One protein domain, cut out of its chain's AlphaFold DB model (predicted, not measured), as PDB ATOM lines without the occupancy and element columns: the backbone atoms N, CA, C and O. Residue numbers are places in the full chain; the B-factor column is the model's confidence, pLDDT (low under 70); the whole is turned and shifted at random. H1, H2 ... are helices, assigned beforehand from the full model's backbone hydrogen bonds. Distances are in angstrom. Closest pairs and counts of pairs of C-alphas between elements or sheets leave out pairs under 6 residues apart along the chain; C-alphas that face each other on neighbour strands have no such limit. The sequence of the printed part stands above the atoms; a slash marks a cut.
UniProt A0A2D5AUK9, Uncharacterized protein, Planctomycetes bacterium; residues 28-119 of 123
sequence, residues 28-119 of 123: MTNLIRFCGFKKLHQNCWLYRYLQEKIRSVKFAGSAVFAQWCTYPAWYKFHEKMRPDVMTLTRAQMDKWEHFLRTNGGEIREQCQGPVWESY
ATOM      1  N   MET A  28      40.800  11.388 -35.401       87.00
ATOM      2  CA  MET A  28      42.085  10.748 -35.675       87.00
ATOM      3  C   MET A  28      41.916   9.282 -36.084       87.00
ATOM      4  O   MET A  28      42.458   8.843 -37.092       87.00
ATOM      5  N   THR A  29      41.102   8.522 -35.348       83.88
ATOM      6  CA  THR A  29      40.866   7.102 -35.639       83.88
ATOM      7  C   THR A  29      40.166   6.906 -36.980       83.88
ATOM      8  O   THR A  29      40.483   5.958 -37.696       83.88
ATOM      9  N   ASN A  30      39.213   7.775 -37.324       83.31
ATOM     10  CA  ASN A  30      38.497   7.682 -38.595       83.31
ATOM     11  C   ASN A  30      39.406   8.037 -39.780       83.31
ATOM     12  O   ASN A  30      39.401   7.297 -40.758       83.31
ATOM     13  N   LEU A  31      40.244   9.074 -39.675       85.44
ATOM     14  CA  LEU A  31      41.204   9.434 -40.729       85.44
ATOM     15  C   LEU A  31      42.284   8.359 -40.926       85.44
ATOM     16  O   LEU A  31      42.588   7.992 -42.056       85.44
ATOM     17  N   ILE A  32      42.808   7.786 -39.838       81.44
ATOM     18  CA  ILE A  32      43.769   6.671 -39.891       81.44
ATOM     19  C   ILE A  32      43.179   5.464 -40.632       81.44
ATOM     20  O   ILE A  32      43.807   4.909 -41.534       81.44
ATOM     21  N   ARG A  33      41.952   5.077 -40.262       77.25
ATOM     22  CA  ARG A  33      41.217   3.980 -40.910       77.25
ATOM     23  C   ARG A  33      40.977   4.252 -42.370       77.25
ATOM     24  O   ARG A  33      41.127   3.360 -43.194       77.25
ATOM     25  N   PHE A  34      40.611   5.480 -42.673       76.56
ATOM     26  CA  PHE A  34      40.369   5.891 -44.027       76.56
ATOM     27  C   PHE A  34      41.621   5.740 -44.891       76.56
ATOM     28  O   PHE A  34      41.544   5.097 -45.928       76.56
ATOM     29  N   CYS A  35      42.793   6.142 -44.391       75.50
ATOM     30  CA  CYS A  35      44.086   5.879 -45.029       75.50
ATOM     31  C   CYS A  35      44.469   4.381 -45.126       75.50
ATOM     32  O   CYS A  35      45.550   4.072 -45.617       75.50
ATOM     33  N   GLY A  36      43.615   3.453 -44.678       72.38
ATOM     34  CA  GLY A  36      43.813   2.004 -44.780       72.38
ATOM     35  C   GLY A  36      44.422   1.352 -43.538       72.38
ATOM     36  O   GLY A  36      44.677   0.150 -43.546       72.38
ATOM     37  N   PHE A  37      44.633   2.102 -42.454       73.50
ATOM     38  CA  PHE A  37      45.349   1.610 -41.277       73.50
ATOM     39  C   PHE A  37      44.414   1.341 -40.096       73.50
ATOM     40  O   PHE A  37      43.510   2.109 -39.782       73.50
ATOM     41  N   LYS A  38      44.643   0.256 -39.353       72.00
ATOM     42  CA  LYS A  38      43.871  -0.014 -38.125       72.00
ATOM     43  C   LYS A  38      44.291   0.907 -36.974       72.00
ATOM     44  O   LYS A  38      43.441   1.318 -36.180       72.00
ATOM     45  N   LYS A  39      45.595   1.179 -36.880       71.88
ATOM     46  CA  LYS A  39      46.280   2.041 -35.906       71.88
ATOM     47  C   LYS A  39      47.583   2.555 -36.534       71.88
ATOM     48  O   LYS A  39      48.107   1.904 -37.431       71.88
ATOM     49  N   LEU A  40      48.098   3.672 -36.027       74.56
ATOM     50  CA  LEU A  40      49.429   4.203 -36.339       74.56
ATOM     51  C   LEU A  40      50.143   4.542 -35.030       74.56
ATOM     52  O   LEU A  40      49.490   4.940 -34.060       74.56
ATOM     53  N   HIS A  41      51.468   4.422 -35.014       77.56
ATOM     54  CA  HIS A  41      52.283   4.912 -33.906       77.56
ATOM     55  C   HIS A  41      52.328   6.451 -33.902       77.56
ATOM     56  O   HIS A  41      52.304   7.074 -34.961       77.56
ATOM     57  N   GLN A  42      52.428   7.084 -32.727       77.81
ATOM     58  CA  GLN A  42      52.369   8.554 -32.611       77.81
ATOM     59  C   GLN A  42      53.563   9.272 -33.263       77.81
ATOM     60  O   GLN A  42      53.463  10.436 -33.648       77.81
ATOM     61  N   ASN A  43      54.693   8.572 -33.401       73.75
ATOM     62  CA  ASN A  43      55.887   9.094 -34.068       73.75
ATOM     63  C   ASN A  43      55.893   8.867 -35.583       73.75
ATOM     64  O   ASN A  43      56.769   9.398 -36.254       73.75
ATOM     65  N   CYS A  44      54.924   8.125 -36.123       76.88
ATOM     66  CA  CYS A  44      54.795   7.953 -37.563       76.88
ATOM     67  C   CYS A  44      54.515   9.306 -38.232       76.88
ATOM     68  O   CYS A  44      53.692  10.088 -37.742       76.88
ATOM     69  N   TRP A  45      55.149   9.550 -39.381       83.38
ATOM     70  CA  TRP A  45      54.935  10.757 -40.176       83.38
ATOM     71  C   TRP A  45      53.448  11.010 -40.445       83.38
ATOM     72  O   TRP A  45      52.951  12.090 -40.143       83.38
ATOM     73  N   LEU A  46      52.703   9.991 -40.895       82.19
ATOM     74  CA  LEU A  46      51.274  10.126 -41.203       82.19
ATOM     75  C   LEU A  46      50.449  10.503 -39.966       82.19
ATOM     76  O   LEU A  46      49.513  11.296 -40.061       82.19
ATOM     77  N   TYR A  47      50.803   9.977 -38.789       84.44
ATOM     78  CA  TYR A  47      50.145  10.366 -37.543       84.44
ATOM     79  C   TYR A  47      50.394  11.849 -37.235       84.44
ATOM     80  O   TYR A  47      49.451  12.591 -36.961       84.44
ATOM     81  N   ARG A  48      51.649  12.302 -37.318       85.25
ATOM     82  CA  ARG A  48      52.008  13.707 -37.067       85.25
ATOM     83  C   ARG A  48      51.371  14.647 -38.087       85.25
ATOM     84  O   ARG A  48      50.770  15.639 -37.691       85.25
ATOM     85  N   TYR A  49      51.393  14.279 -39.364       88.06
ATOM     86  CA  TYR A  49      50.748  15.019 -40.444       88.06
ATOM     87  C   TYR A  49      49.251  15.222 -40.182       88.06
ATOM     88  O   TYR A  49      48.764  16.353 -40.159       88.06
ATOM     89  N   LEU A  50      48.504  14.142 -39.918       88.62
ATOM     90  CA  LEU A  50      47.070  14.234 -39.622       88.62
ATOM     91  C   LEU A  50      46.812  15.075 -38.363       88.62
ATOM     92  O   LEU A  50      45.903  15.907 -38.351       88.62
ATOM     93  N   GLN A  51      47.634  14.910 -37.324       87.94
ATOM     94  CA  GLN A  51      47.544  15.699 -36.098       87.94
ATOM     95  C   GLN A  51      47.761  17.198 -36.358       87.94
ATOM     96  O   GLN A  51      47.015  18.024 -35.827       87.94
ATOM     97  N   GLU A  52      48.739  17.561 -37.184       88.31
ATOM     98  CA  GLU A  52      49.017  18.944 -37.571       88.31
ATOM     99  C   GLU A  52      47.892  19.544 -38.415       88.31
ATOM    100  O   GLU A  52      47.485  20.678 -38.158       88.31
ATOM    101  N   LYS A  53      47.314  18.788 -39.356       88.06
ATOM    102  CA  LYS A  53      46.152  19.253 -40.131       88.06
ATOM    103  C   LYS A  53      44.938  19.494 -39.237       88.06
ATOM    104  O   LYS A  53      44.330  20.559 -39.318       88.06
ATOM    105  N   ILE A  54      44.625  18.572 -38.323       87.12
ATOM    106  CA  ILE A  54      43.550  18.760 -37.332       87.12
ATOM    107  C   ILE A  54      43.824  20.008 -36.480       87.12
ATOM    108  O   ILE A  54      42.925  20.813 -36.224       87.12
ATOM    109  N   ARG A  55      45.080  20.200 -36.058       83.75
ATOM    110  CA  ARG A  55      45.502  21.370 -35.284       83.75
ATOM    111  C   ARG A  55      45.338  22.669 -36.078       83.75
ATOM    112  O   ARG A  55      44.847  23.643 -35.519       83.75
ATOM    113  N   SER A  56      45.704  22.685 -37.355       84.31
ATOM    114  CA  SER A  56      45.545  23.847 -38.237       84.31
ATOM    115  C   SER A  56      44.076  24.260 -38.355       84.31
ATOM    116  O   SER A  56      43.741  25.412 -38.086       84.31
ATOM    117  N   VAL A  57      43.181  23.303 -38.618       82.62
ATOM    118  CA  VAL A  57      41.728  23.539 -38.683       82.62
ATOM    119  C   VAL A  57      41.186  24.101 -37.363       82.62
ATOM    120  O   VAL A  57      40.355  25.007 -37.371       82.62
ATOM    121  N   LYS A  58      41.674  23.609 -36.218       76.69
ATOM    122  CA  LYS A  58      41.291  24.118 -34.891       76.69
ATOM    123  C   LYS A  58      41.635  25.597 -34.706       76.69
ATOM    124  O   LYS A  58      40.829  26.346 -34.161       76.69
ATOM    125  N   PHE A  59      42.822  26.012 -35.136       77.62
ATOM    126  CA  PHE A  59      43.274  27.397 -34.983       77.62
ATOM    127  C   PHE A  59      42.767  28.337 -36.088       77.62
ATOM    128  O   PHE A  59      42.917  29.546 -35.953       77.62
ATOM    129  N   ALA A  60      42.103  27.817 -37.126       79.19
ATOM    130  CA  ALA A  60      41.506  28.611 -38.203       79.19
ATOM    131  C   ALA A  60      40.201  29.342 -37.807       79.19
ATOM    132  O   ALA A  60      39.646  30.090 -38.609       79.19
ATOM    133  N   GLY A  61      39.702  29.141 -36.582       75.19
ATOM    134  CA  GLY A  61      38.499  29.801 -36.059       75.19
ATOM    135  C   GLY A  61      37.262  28.900 -36.031       75.19
ATOM    136  O   GLY A  61      37.184  27.881 -36.713       75.19
ATOM    137  N   SER A  62      36.275  29.271 -35.211       77.75
ATOM    138  CA  SER A  62      35.135  28.410 -34.850       77.75
ATOM    139  C   SER A  62      34.256  28.011 -36.038       77.75
ATOM    140  O   SER A  62      33.845  26.853 -36.133       77.75
ATOM    141  N   ALA A  63      34.007  28.942 -36.964       82.38
ATOM    142  CA  ALA A  63      33.198  28.697 -38.155       82.38
ATOM    143  C   ALA A  63      33.865  27.687 -39.096       82.38
ATOM    144  O   ALA A  63      33.217  26.746 -39.547       82.38
ATOM    145  N   VAL A  64      35.170  27.841 -39.345       83.06
ATOM    146  CA  VAL A  64      35.950  26.892 -40.148       83.06
ATOM    147  C   VAL A  64      36.017  25.548 -39.427       83.06
ATOM    148  O   VAL A  64      35.735  24.516 -40.022       83.06
ATOM    149  N   PHE A  65      36.281  25.542 -38.123       82.25
ATOM    150  CA  PHE A  65      36.386  24.320 -37.327       82.25
ATOM    151  C   PHE A  65      35.121  23.443 -37.391       82.25
ATOM    152  O   PHE A  65      35.218  22.233 -37.619       82.25
ATOM    153  N   ALA A  66      33.932  24.048 -37.295       85.38
ATOM    154  CA  ALA A  66      32.651  23.343 -37.398       85.38
ATOM    155  C   ALA A  66      32.390  22.732 -38.790       85.38
ATOM    156  O   ALA A  66      31.632  21.769 -38.925       85.38
ATOM    157  N   GLN A  67      33.030  23.246 -39.846       87.81
ATOM    158  CA  GLN A  67      32.900  22.672 -41.189       87.81
ATOM    159  C   GLN A  67      33.619  21.333 -41.338       87.81
ATOM    160  O   GLN A  67      33.254  20.569 -42.238       87.81
ATOM    161  N   TRP A  68      34.611  21.072 -40.487       87.75
ATOM    162  CA  TRP A  68      35.525  19.937 -40.588       87.75
ATOM    163  C   TRP A  68      35.350  18.916 -39.470       87.75
ATOM    164  O   TRP A  68      35.748  17.771 -39.655       87.75
ATOM    165  N   CYS A  69      34.778  19.287 -38.322       87.44
ATOM    166  CA  CYS A  69      34.522  18.349 -37.232       87.44
ATOM    167  C   CYS A  69      33.393  18.811 -36.304       87.44
ATOM    168  O   CYS A  69      32.912  19.942 -36.361       87.44
ATOM    169  N   THR A  70      32.945  17.894 -35.457       86.00
ATOM    170  CA  THR A  70      32.009  18.139 -34.361       86.00
ATOM    171  C   THR A  70      32.723  17.957 -33.035       86.00
ATOM    172  O   THR A  70      33.728  17.250 -32.933       86.00
ATOM    173  N   TYR A  71      32.193  18.605 -32.008       84.50
ATOM    174  CA  TYR A  71      32.698  18.510 -30.653       84.50
ATOM    175  C   TYR A  71      31.545  18.502 -29.643       84.50
ATOM    176  O   TYR A  71      30.449  18.961 -29.971       84.50
ATOM    177  N   PRO A  72      31.759  17.975 -28.423       80.94
ATOM    178  CA  PRO A  72      30.721  17.934 -27.403       80.94
ATOM    179  C   PRO A  72      30.233  19.334 -27.022       80.94
ATOM    180  O   PRO A  72      31.033  20.258 -26.907       80.94
ATOM    181  N   ALA A  73      28.935  19.478 -26.745       77.25
ATOM    182  CA  ALA A  73      28.318  20.770 -26.421       77.25
ATOM    183  C   ALA A  73      28.891  21.442 -25.156       77.25
ATOM    184  O   ALA A  73      28.838  22.660 -25.027       77.25
ATOM    185  N   TRP A  74      29.455  20.658 -24.230       79.25
ATOM    186  CA  TRP A  74      30.113  21.170 -23.024       79.25
ATOM    187  C   TRP A  74      31.505  21.759 -23.293       79.25
ATOM    188  O   TRP A  74      32.069  22.408 -22.415       79.25
ATOM    189  N   TYR A  75      32.080  21.536 -24.480       74.12
ATOM    190  CA  TYR A  75      33.407  22.030 -24.820       74.12
ATOM    191  C   TYR A  75      33.367  23.509 -25.220       74.12
ATOM    192  O   TYR A  75      32.657  23.911 -26.146       74.12
ATOM    193  N   LYS A  76      34.193  24.321 -24.556       69.62
ATOM    194  CA  LYS A  76      34.354  25.741 -24.862       69.62
ATOM    195  C   LYS A  76      35.485  25.939 -25.868       69.62
ATOM    196  O   LYS A  76      36.631  25.590 -25.607       69.62
ATOM    197  N   PHE A  77      35.176  26.556 -27.011       63.53
ATOM    198  CA  PHE A  77      36.104  26.703 -28.144       63.53
ATOM    199  C   PHE A  77      37.484  27.291 -27.776       63.53
ATOM    200  O   PHE A  77      38.487  26.881 -28.354       63.53
ATOM    201  N   HIS A  78      37.545  28.189 -26.787       62.59
ATOM    202  CA  HIS A  78      38.773  28.857 -26.334       62.59
ATOM    203  C   HIS A  78      39.727  27.979 -25.503       62.59
ATOM    204  O   HIS A  78      40.837  28.410 -25.195       62.59
ATOM    205  N   GLU A  79      39.337  26.760 -25.132       67.75
ATOM    206  CA  GLU A  79      40.187  25.869 -24.344       67.75
ATOM    207  C   GLU A  79      41.176  25.073 -25.220       67.75
ATOM    208  O   GLU A  79      41.103  25.006 -26.453       67.75
ATOM    209  N   LYS A  80      42.174  24.431 -24.604       62.44
ATOM    210  CA  LYS A  80      43.041  23.489 -25.326       62.44
ATOM    211  C   LYS A  80      42.268  22.182 -25.583       62.44
ATOM    212  O   LYS A  80      42.480  21.203 -24.882       62.44
ATOM    213  N   MET A  81      41.419  22.126 -26.622       67.56
ATOM    214  CA  MET A  81      40.809  20.851 -27.049       67.56
ATOM    215  C   MET A  81      41.854  19.792 -27.377       67.56
ATOM    216  O   MET A  81      42.777  20.069 -28.157       67.56
ATOM    217  N   ARG A  82      41.635  18.578 -26.875       70.44
ATOM    218  CA  ARG A  82      42.376  17.392 -27.287       70.44
ATOM    219  C   ARG A  82      41.745  16.770 -28.550       70.44
ATOM    220  O   ARG A  82      40.524  16.776 -28.670       70.44
ATOM    221  N   PRO A  83      42.520  16.217 -29.497       67.50
ATOM    222  CA  PRO A  83      41.965  15.601 -30.710       67.50
ATOM    223  C   PRO A  83      41.047  14.392 -30.461       67.50
ATOM    224  O   PRO A  83      40.230  14.054 -31.312       67.50
ATOM    225  N   ASP A  84      41.157  13.732 -29.305       71.69
ATOM    226  CA  ASP A  84      40.382  12.532 -28.971       71.69
ATOM    227  C   ASP A  84      38.899  12.786 -28.667       71.69
ATOM    228  O   ASP A  84      38.107  11.848 -28.733       71.69
ATOM    229  N   VAL A  85      38.512  14.034 -28.402       78.19
ATOM    230  CA  VAL A  85      37.115  14.432 -28.153       78.19
ATOM    231  C   VAL A  85      36.426  15.006 -29.395       78.19
ATOM    232  O   VAL A  85      35.243  15.322 -29.348       78.19
ATOM    233  N   MET A  86      37.143  15.141 -30.511       84.81
ATOM    234  CA  MET A  86      36.590  15.621 -31.780       84.81
ATOM    235  C   MET A  86      36.033  14.452 -32.590       84.81
ATOM    236  O   MET A  86      36.706  13.433 -32.737       84.81
ATOM    237  N   THR A  87      34.850  14.607 -33.174       86.56
ATOM    238  CA  THR A  87      34.171  13.594 -34.001       86.56
ATOM    239  C   THR A  87      33.892  14.118 -35.410       86.56
ATOM    240  O   THR A  87      34.055  15.304 -35.692       86.56
ATOM    241  N   LEU A  88      33.472  13.236 -36.319       85.62
ATOM    242  CA  LEU A  88      33.129  13.581 -37.701       85.62
ATOM    243  C   LEU A  88      31.703  13.128 -38.028       85.62
ATOM    244  O   LEU A  88      31.351  11.971 -37.792       85.62
ATOM    245  N   THR A  89      30.901  14.013 -38.619       85.25
ATOM    246  CA  THR A  89      29.673  13.620 -39.330       85.25
ATOM    247  C   THR A  89      30.012  13.018 -40.695       85.25
ATOM    248  O   THR A  89      31.145  13.133 -41.164       85.25
ATOM    249  N   ARG A  90      29.027  12.413 -41.377       81.12
ATOM    250  CA  ARG A  90      29.215  11.895 -42.745       81.12
ATOM    251  C   ARG A  90      29.724  12.979 -43.697       81.12
ATOM    252  O   ARG A  90      30.775  12.810 -44.295       81.12
ATOM    253  N   ALA A  91      29.031  14.114 -43.752       83.69
ATOM    254  CA  ALA A  91      29.395  15.220 -44.632       83.69
ATOM    255  C   ALA A  91      30.792  15.791 -44.323       83.69
ATOM    256  O   ALA A  91      31.510  16.207 -45.225       83.69
ATOM    257  N   GLN A  92      31.197  15.813 -43.049       87.62
ATOM    258  CA  GLN A  92      32.552  16.218 -42.664       87.62
ATOM    259  C   GLN A  92      33.590  15.181 -43.099       87.62
ATOM    260  O   GLN A  92      34.655  15.553 -43.588       87.62
ATOM    261  N   MET A  93      33.275  13.891 -42.963       85.56
ATOM    262  CA  MET A  93      34.134  12.810 -43.436       85.56
ATOM    263  C   MET A  93      34.329  12.872 -44.954       85.56
ATOM    264  O   MET A  93      35.458  12.731 -45.403       85.56
ATOM    265  N   ASP A  94      33.286  13.169 -45.731       82.94
ATOM    266  CA  ASP A  94      33.392  13.295 -47.192       82.94
ATOM    267  C   ASP A  94      34.319  14.473 -47.604       82.94
ATOM    268  O   ASP A  94      35.059  14.389 -48.586       82.94
ATOM    269  N   LYS A  95      34.368  15.561 -46.816       86.62
ATOM    270  CA  LYS A  95      35.331  16.664 -47.027       86.62
ATOM    271  C   LYS A  95      36.768  16.249 -46.727       86.62
ATOM    272  O   LYS A  95      37.673  16.553 -47.504       86.62
ATOM    273  N   TRP A  96      36.985  15.560 -45.605       86.81
ATOM    274  CA  TRP A  96      38.293  14.996 -45.266       86.81
ATOM    275  C   TRP A  96      38.746  13.977 -46.303       86.81
ATOM    276  O   TRP A  96      39.916  13.963 -46.666       86.81
ATOM    277  N   GLU A  97      37.818  13.173 -46.818       82.12
ATOM    278  CA  GLU A  97      38.062  12.264 -47.928       82.12
ATOM    279  C   GLU A  97      38.630  13.013 -49.124       82.12
ATOM    280  O   GLU A  97      39.728  12.694 -49.581       82.12
ATOM    281  N   HIS A  98      37.908  14.023 -49.603       82.62
ATOM    282  CA  HIS A  98      38.346  14.809 -50.745       82.62
ATOM    283  C   HIS A  98      39.732  15.423 -50.502       82.62
ATOM    284  O   HIS A  98      40.627  15.279 -51.332       82.62
ATOM    285  N   PHE A  99      39.949  16.017 -49.325       84.81
ATOM    286  CA  PHE A  99      41.237  16.587 -48.936       84.81
ATOM    287  C   PHE A  99      42.379  15.558 -48.965       84.81
ATOM    288  O   PHE A  99      43.440  15.822 -49.531       84.81
ATOM    289  N   LEU A 100      42.175  14.378 -48.377       82.69
ATOM    290  CA  LEU A 100      43.195  13.331 -48.314       82.69
ATOM    291  C   LEU A 100      43.478  12.715 -49.688       82.69
ATOM    292  O   LEU A 100      44.623  12.363 -49.956       82.69
ATOM    293  N   ARG A 101      42.481  12.633 -50.584       79.62
ATOM    294  CA  ARG A 101      42.713  12.233 -51.986       79.62
ATOM    295  C   ARG A 101      43.585  13.245 -52.707       79.62
ATOM    296  O   ARG A 101      44.549  12.844 -53.352       79.62
ATOM    297  N   THR A 102      43.271  14.533 -52.574       82.31
ATOM    298  CA  THR A 102      44.015  15.616 -53.230       82.31
ATOM    299  C   THR A 102      45.476  15.653 -52.783       82.31
ATOM    300  O   THR A 102      46.359  15.865 -53.606       82.31
ATOM    301  N   ASN A 103      45.755  15.356 -51.509       81.44
ATOM    302  CA  ASN A 103      47.119  15.274 -50.967       81.44
ATOM    303  C   ASN A 103      47.701  13.845 -51.006       81.44
ATOM    304  O   ASN A 103      48.744  13.567 -50.415       81.44
ATOM    305  N   GLY A 104      47.048  12.914 -51.709       75.94
ATOM    306  CA  GLY A 104      47.410  11.498 -51.708       75.94
ATOM    307  C   GLY A 104      48.791  11.195 -52.299       75.94
ATOM    308  O   GLY A 104      49.360  10.151 -51.986       75.94
ATOM    309  N   GLY A 105      49.340  12.087 -53.132       75.25
ATOM    310  CA  GLY A 105      50.702  11.979 -53.671       75.25
ATOM    311  C   GLY A 105      51.788  12.198 -52.612       75.25
ATOM    312  O   GLY A 105      52.686  11.374 -52.489       75.25
ATOM    313  N   GLU A 106      51.654  13.243 -51.794       79.69
ATOM    314  CA  GLU A 106      52.565  13.530 -50.673       79.69
ATOM    315  C   GLU A 106      52.500  12.411 -49.623       79.69
ATOM    316  O   GLU A 106      53.520  11.874 -49.195       79.69
ATOM    317  N   ILE A 107      51.281  11.985 -49.269       77.56
ATOM    318  CA  ILE A 107      51.071  10.875 -48.330       77.56
ATOM    319  C   ILE A 107      51.732   9.597 -48.857       77.56
ATOM    320  O   ILE A 107      52.330   8.852 -48.086       77.56
ATOM    321  N   ARG A 108      51.648   9.341 -50.168       70.62
ATOM    322  CA  ARG A 108      52.267   8.179 -50.813       70.62
ATOM    323  C   ARG A 108      53.780   8.193 -50.685       70.62
ATOM    324  O   ARG A 108      54.341   7.179 -50.291       70.62
ATOM    325  N   GLU A 109      54.410   9.310 -51.020       73.50
ATOM    326  CA  GLU A 109      55.865   9.451 -50.971       73.50
ATOM    327  C   GLU A 109      56.403   9.219 -49.554       73.50
ATOM    328  O   GLU A 109      57.377   8.501 -49.360       73.50
ATOM    329  N   GLN A 110      55.706   9.754 -48.551       74.25
ATOM    330  CA  GLN A 110      56.126   9.693 -47.150       74.25
ATOM    331  C   GLN A 110      55.728   8.390 -46.436       74.25
ATOM    332  O   GLN A 110      56.203   8.116 -45.332       74.25
ATOM    333  N   CYS A 111      54.854   7.577 -47.041       69.50
ATOM    334  CA  CYS A 111      54.400   6.297 -46.488       69.50
ATOM    335  C   CYS A 111      54.952   5.081 -47.248       69.50
ATOM    336  O   CYS A 111      54.342   4.014 -47.217       69.50
ATOM    337  N   GLN A 112      56.078   5.225 -47.952       64.25
ATOM    338  CA  GLN A 112      56.715   4.148 -48.712       64.25
ATOM    339  C   GLN A 112      58.222   4.069 -48.435       64.25
ATOM    340  O   GLN A 112      58.864   5.057 -48.088       64.25
ATOM    341  N   GLY A 113      58.791   2.874 -48.616       58.41
ATOM    342  CA  GLY A 113      60.235   2.638 -48.568       58.41
ATOM    343  C   GLY A 113      60.831   2.398 -47.169       58.41
ATOM    344  O   GLY A 113      60.105   2.331 -46.179       58.41
ATOM    345  N   PRO A 114      62.169   2.287 -47.067       57.06
ATOM    346  CA  PRO A 114      62.863   1.839 -45.849       57.06
ATOM    347  C   PRO A 114      62.695   2.775 -44.643       57.06
ATOM    348  O   PRO A 114      62.742   2.349 -43.493       57.06
ATOM    349  N   VAL A 115      62.481   4.071 -44.898       56.88
ATOM    350  CA  VAL A 115      62.209   5.076 -43.856       56.88
ATOM    351  C   VAL A 115      60.842   4.846 -43.219       56.88
ATOM    352  O   VAL A 115      60.672   5.104 -42.037       56.88
ATOM    353  N   TRP A 116      59.865   4.344 -43.976       60.62
ATOM    354  CA  TRP A 116      58.584   3.939 -43.409       60.62
ATOM    355  C   TRP A 116      58.763   2.719 -42.504       60.62
ATOM    356  O   TRP A 116      58.245   2.706 -41.394       60.62
ATOM    357  N   GLU A 117      59.549   1.738 -42.946       56.81
ATOM    358  CA  GLU A 117      59.818   0.495 -42.214       56.81
ATOM    359  C   GLU A 117      60.542   0.732 -40.877       56.81
ATOM    360  O   GLU A 117      60.252   0.040 -39.907       56.81
ATOM    361  N   SER A 118      61.399   1.755 -40.766       57.53
ATOM    362  CA  SER A 118      62.142   2.046 -39.527       57.53
ATOM    363  C   SER A 118      61.293   2.598 -38.372       57.53
ATOM    364  O   SER A 118      61.728   2.559 -37.223       57.53
ATOM    365  N   TYR A 119      60.082   3.098 -38.644       55.84
ATOM    366  CA  TYR A 119      59.155   3.577 -37.607       55.84
ATOM    367  C   TYR A 119      58.153   2.514 -37.140       55.84
ATOM    368  O   TYR A 119      57.363   2.787 -36.228       55.84
TER     369      TYR A 119
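Overview. This is residues 28 to 119 of the 123 residues of an uncharacterized protein of Planctomycetes bacterium (UniProt A0A2D5AUK9). The two longest helices, H2 and H4, stand apart and are bridged by H3, which packs on the last residues of H2 and on part of H4, while H1 packs on residues 47 to 51 of H2. H4 turns a corner into H5, the short H6 lies at one tip of the long axis, and a long loop, residues 69 to 89, reaches out to the other tip. The printed part has 92 residues with six named helices, H1 to H6 in order along the chain, and no named strand; its class is all helix. The whole is compact, with a radius of gyration of the C-alphas of 13.9 A, yet elongated in outline, spanning 44 by 24 by 22 A.

Along the chain. H1 is residues 28 to 34, 9.8 A long, and begins at C-alpha 28 at (42.085, 10.748, -35.675). H2 is residues 45 to 59, 21.0 A long, beginning at C-alpha 45 at (54.935, 10.757, -40.176). H3 is residues 62 to 68, 10.2 A long. H4 is residues 90 to 102, 18.5 A long, and H5 is residues 104 to 110, 10.0 A long. H6 is residues 114 to 117, 4.9 A long, ending at C-alpha 117 at (59.818, 0.495, -42.214).

Arrangement. H2 is the hub, touching H1, H3 and H5. H1 touches H2 at a steep tilt of 57 degrees, opposite ways, with Met 28 and Leu 50 the closest C-alphas, 7.3 A apart. H2 and H3 form a helical hairpin at 38 degrees, only just steep; their closest C-alphas, of Lys 58 and Phe 65, are 5.5 A apart. H2 and H5 only just touch, with 3 pairs of C-alphas within 8 A, the closest Trp 45 and Gln 110 at 7.2 A. H3 touches residues 92 to 96 of H4, about perpendicular at 78 degrees, with the C-alphas of Trp 68 and Gln 92 closest at 5.2 A. H1 and H4 are close but not clearly touching, the closest C-alphas, of Leu 31 and Trp 96, being 7.7 A apart. H2 and H4 are apart, and H4 and H5 meet only through their link. H6 touches no helix; it is close to H5 but not clearly touching, with the C-alphas of Gln 110 and Trp 116 closest at 7.3 A. Every O i to N i+4 pair is within hydrogen-bond range in H1, H2, H4 and H5; in H3 it is 1 of 3, beside 3 of 4 O i to N i+3 pairs, and H6 is too short for an O i to N i+4 pair.

Size, cuts and confidence. The two C-alphas farthest apart, those of Trp 74 and Pro 114, are 44.4 A apart. The printed part has no cut. The link from H3 to H4, 21 residues, is long. The mean pLDDT of the printed part is 77.8; residues 76 to 81, residue 83 and residues 111 to 119 are under 70.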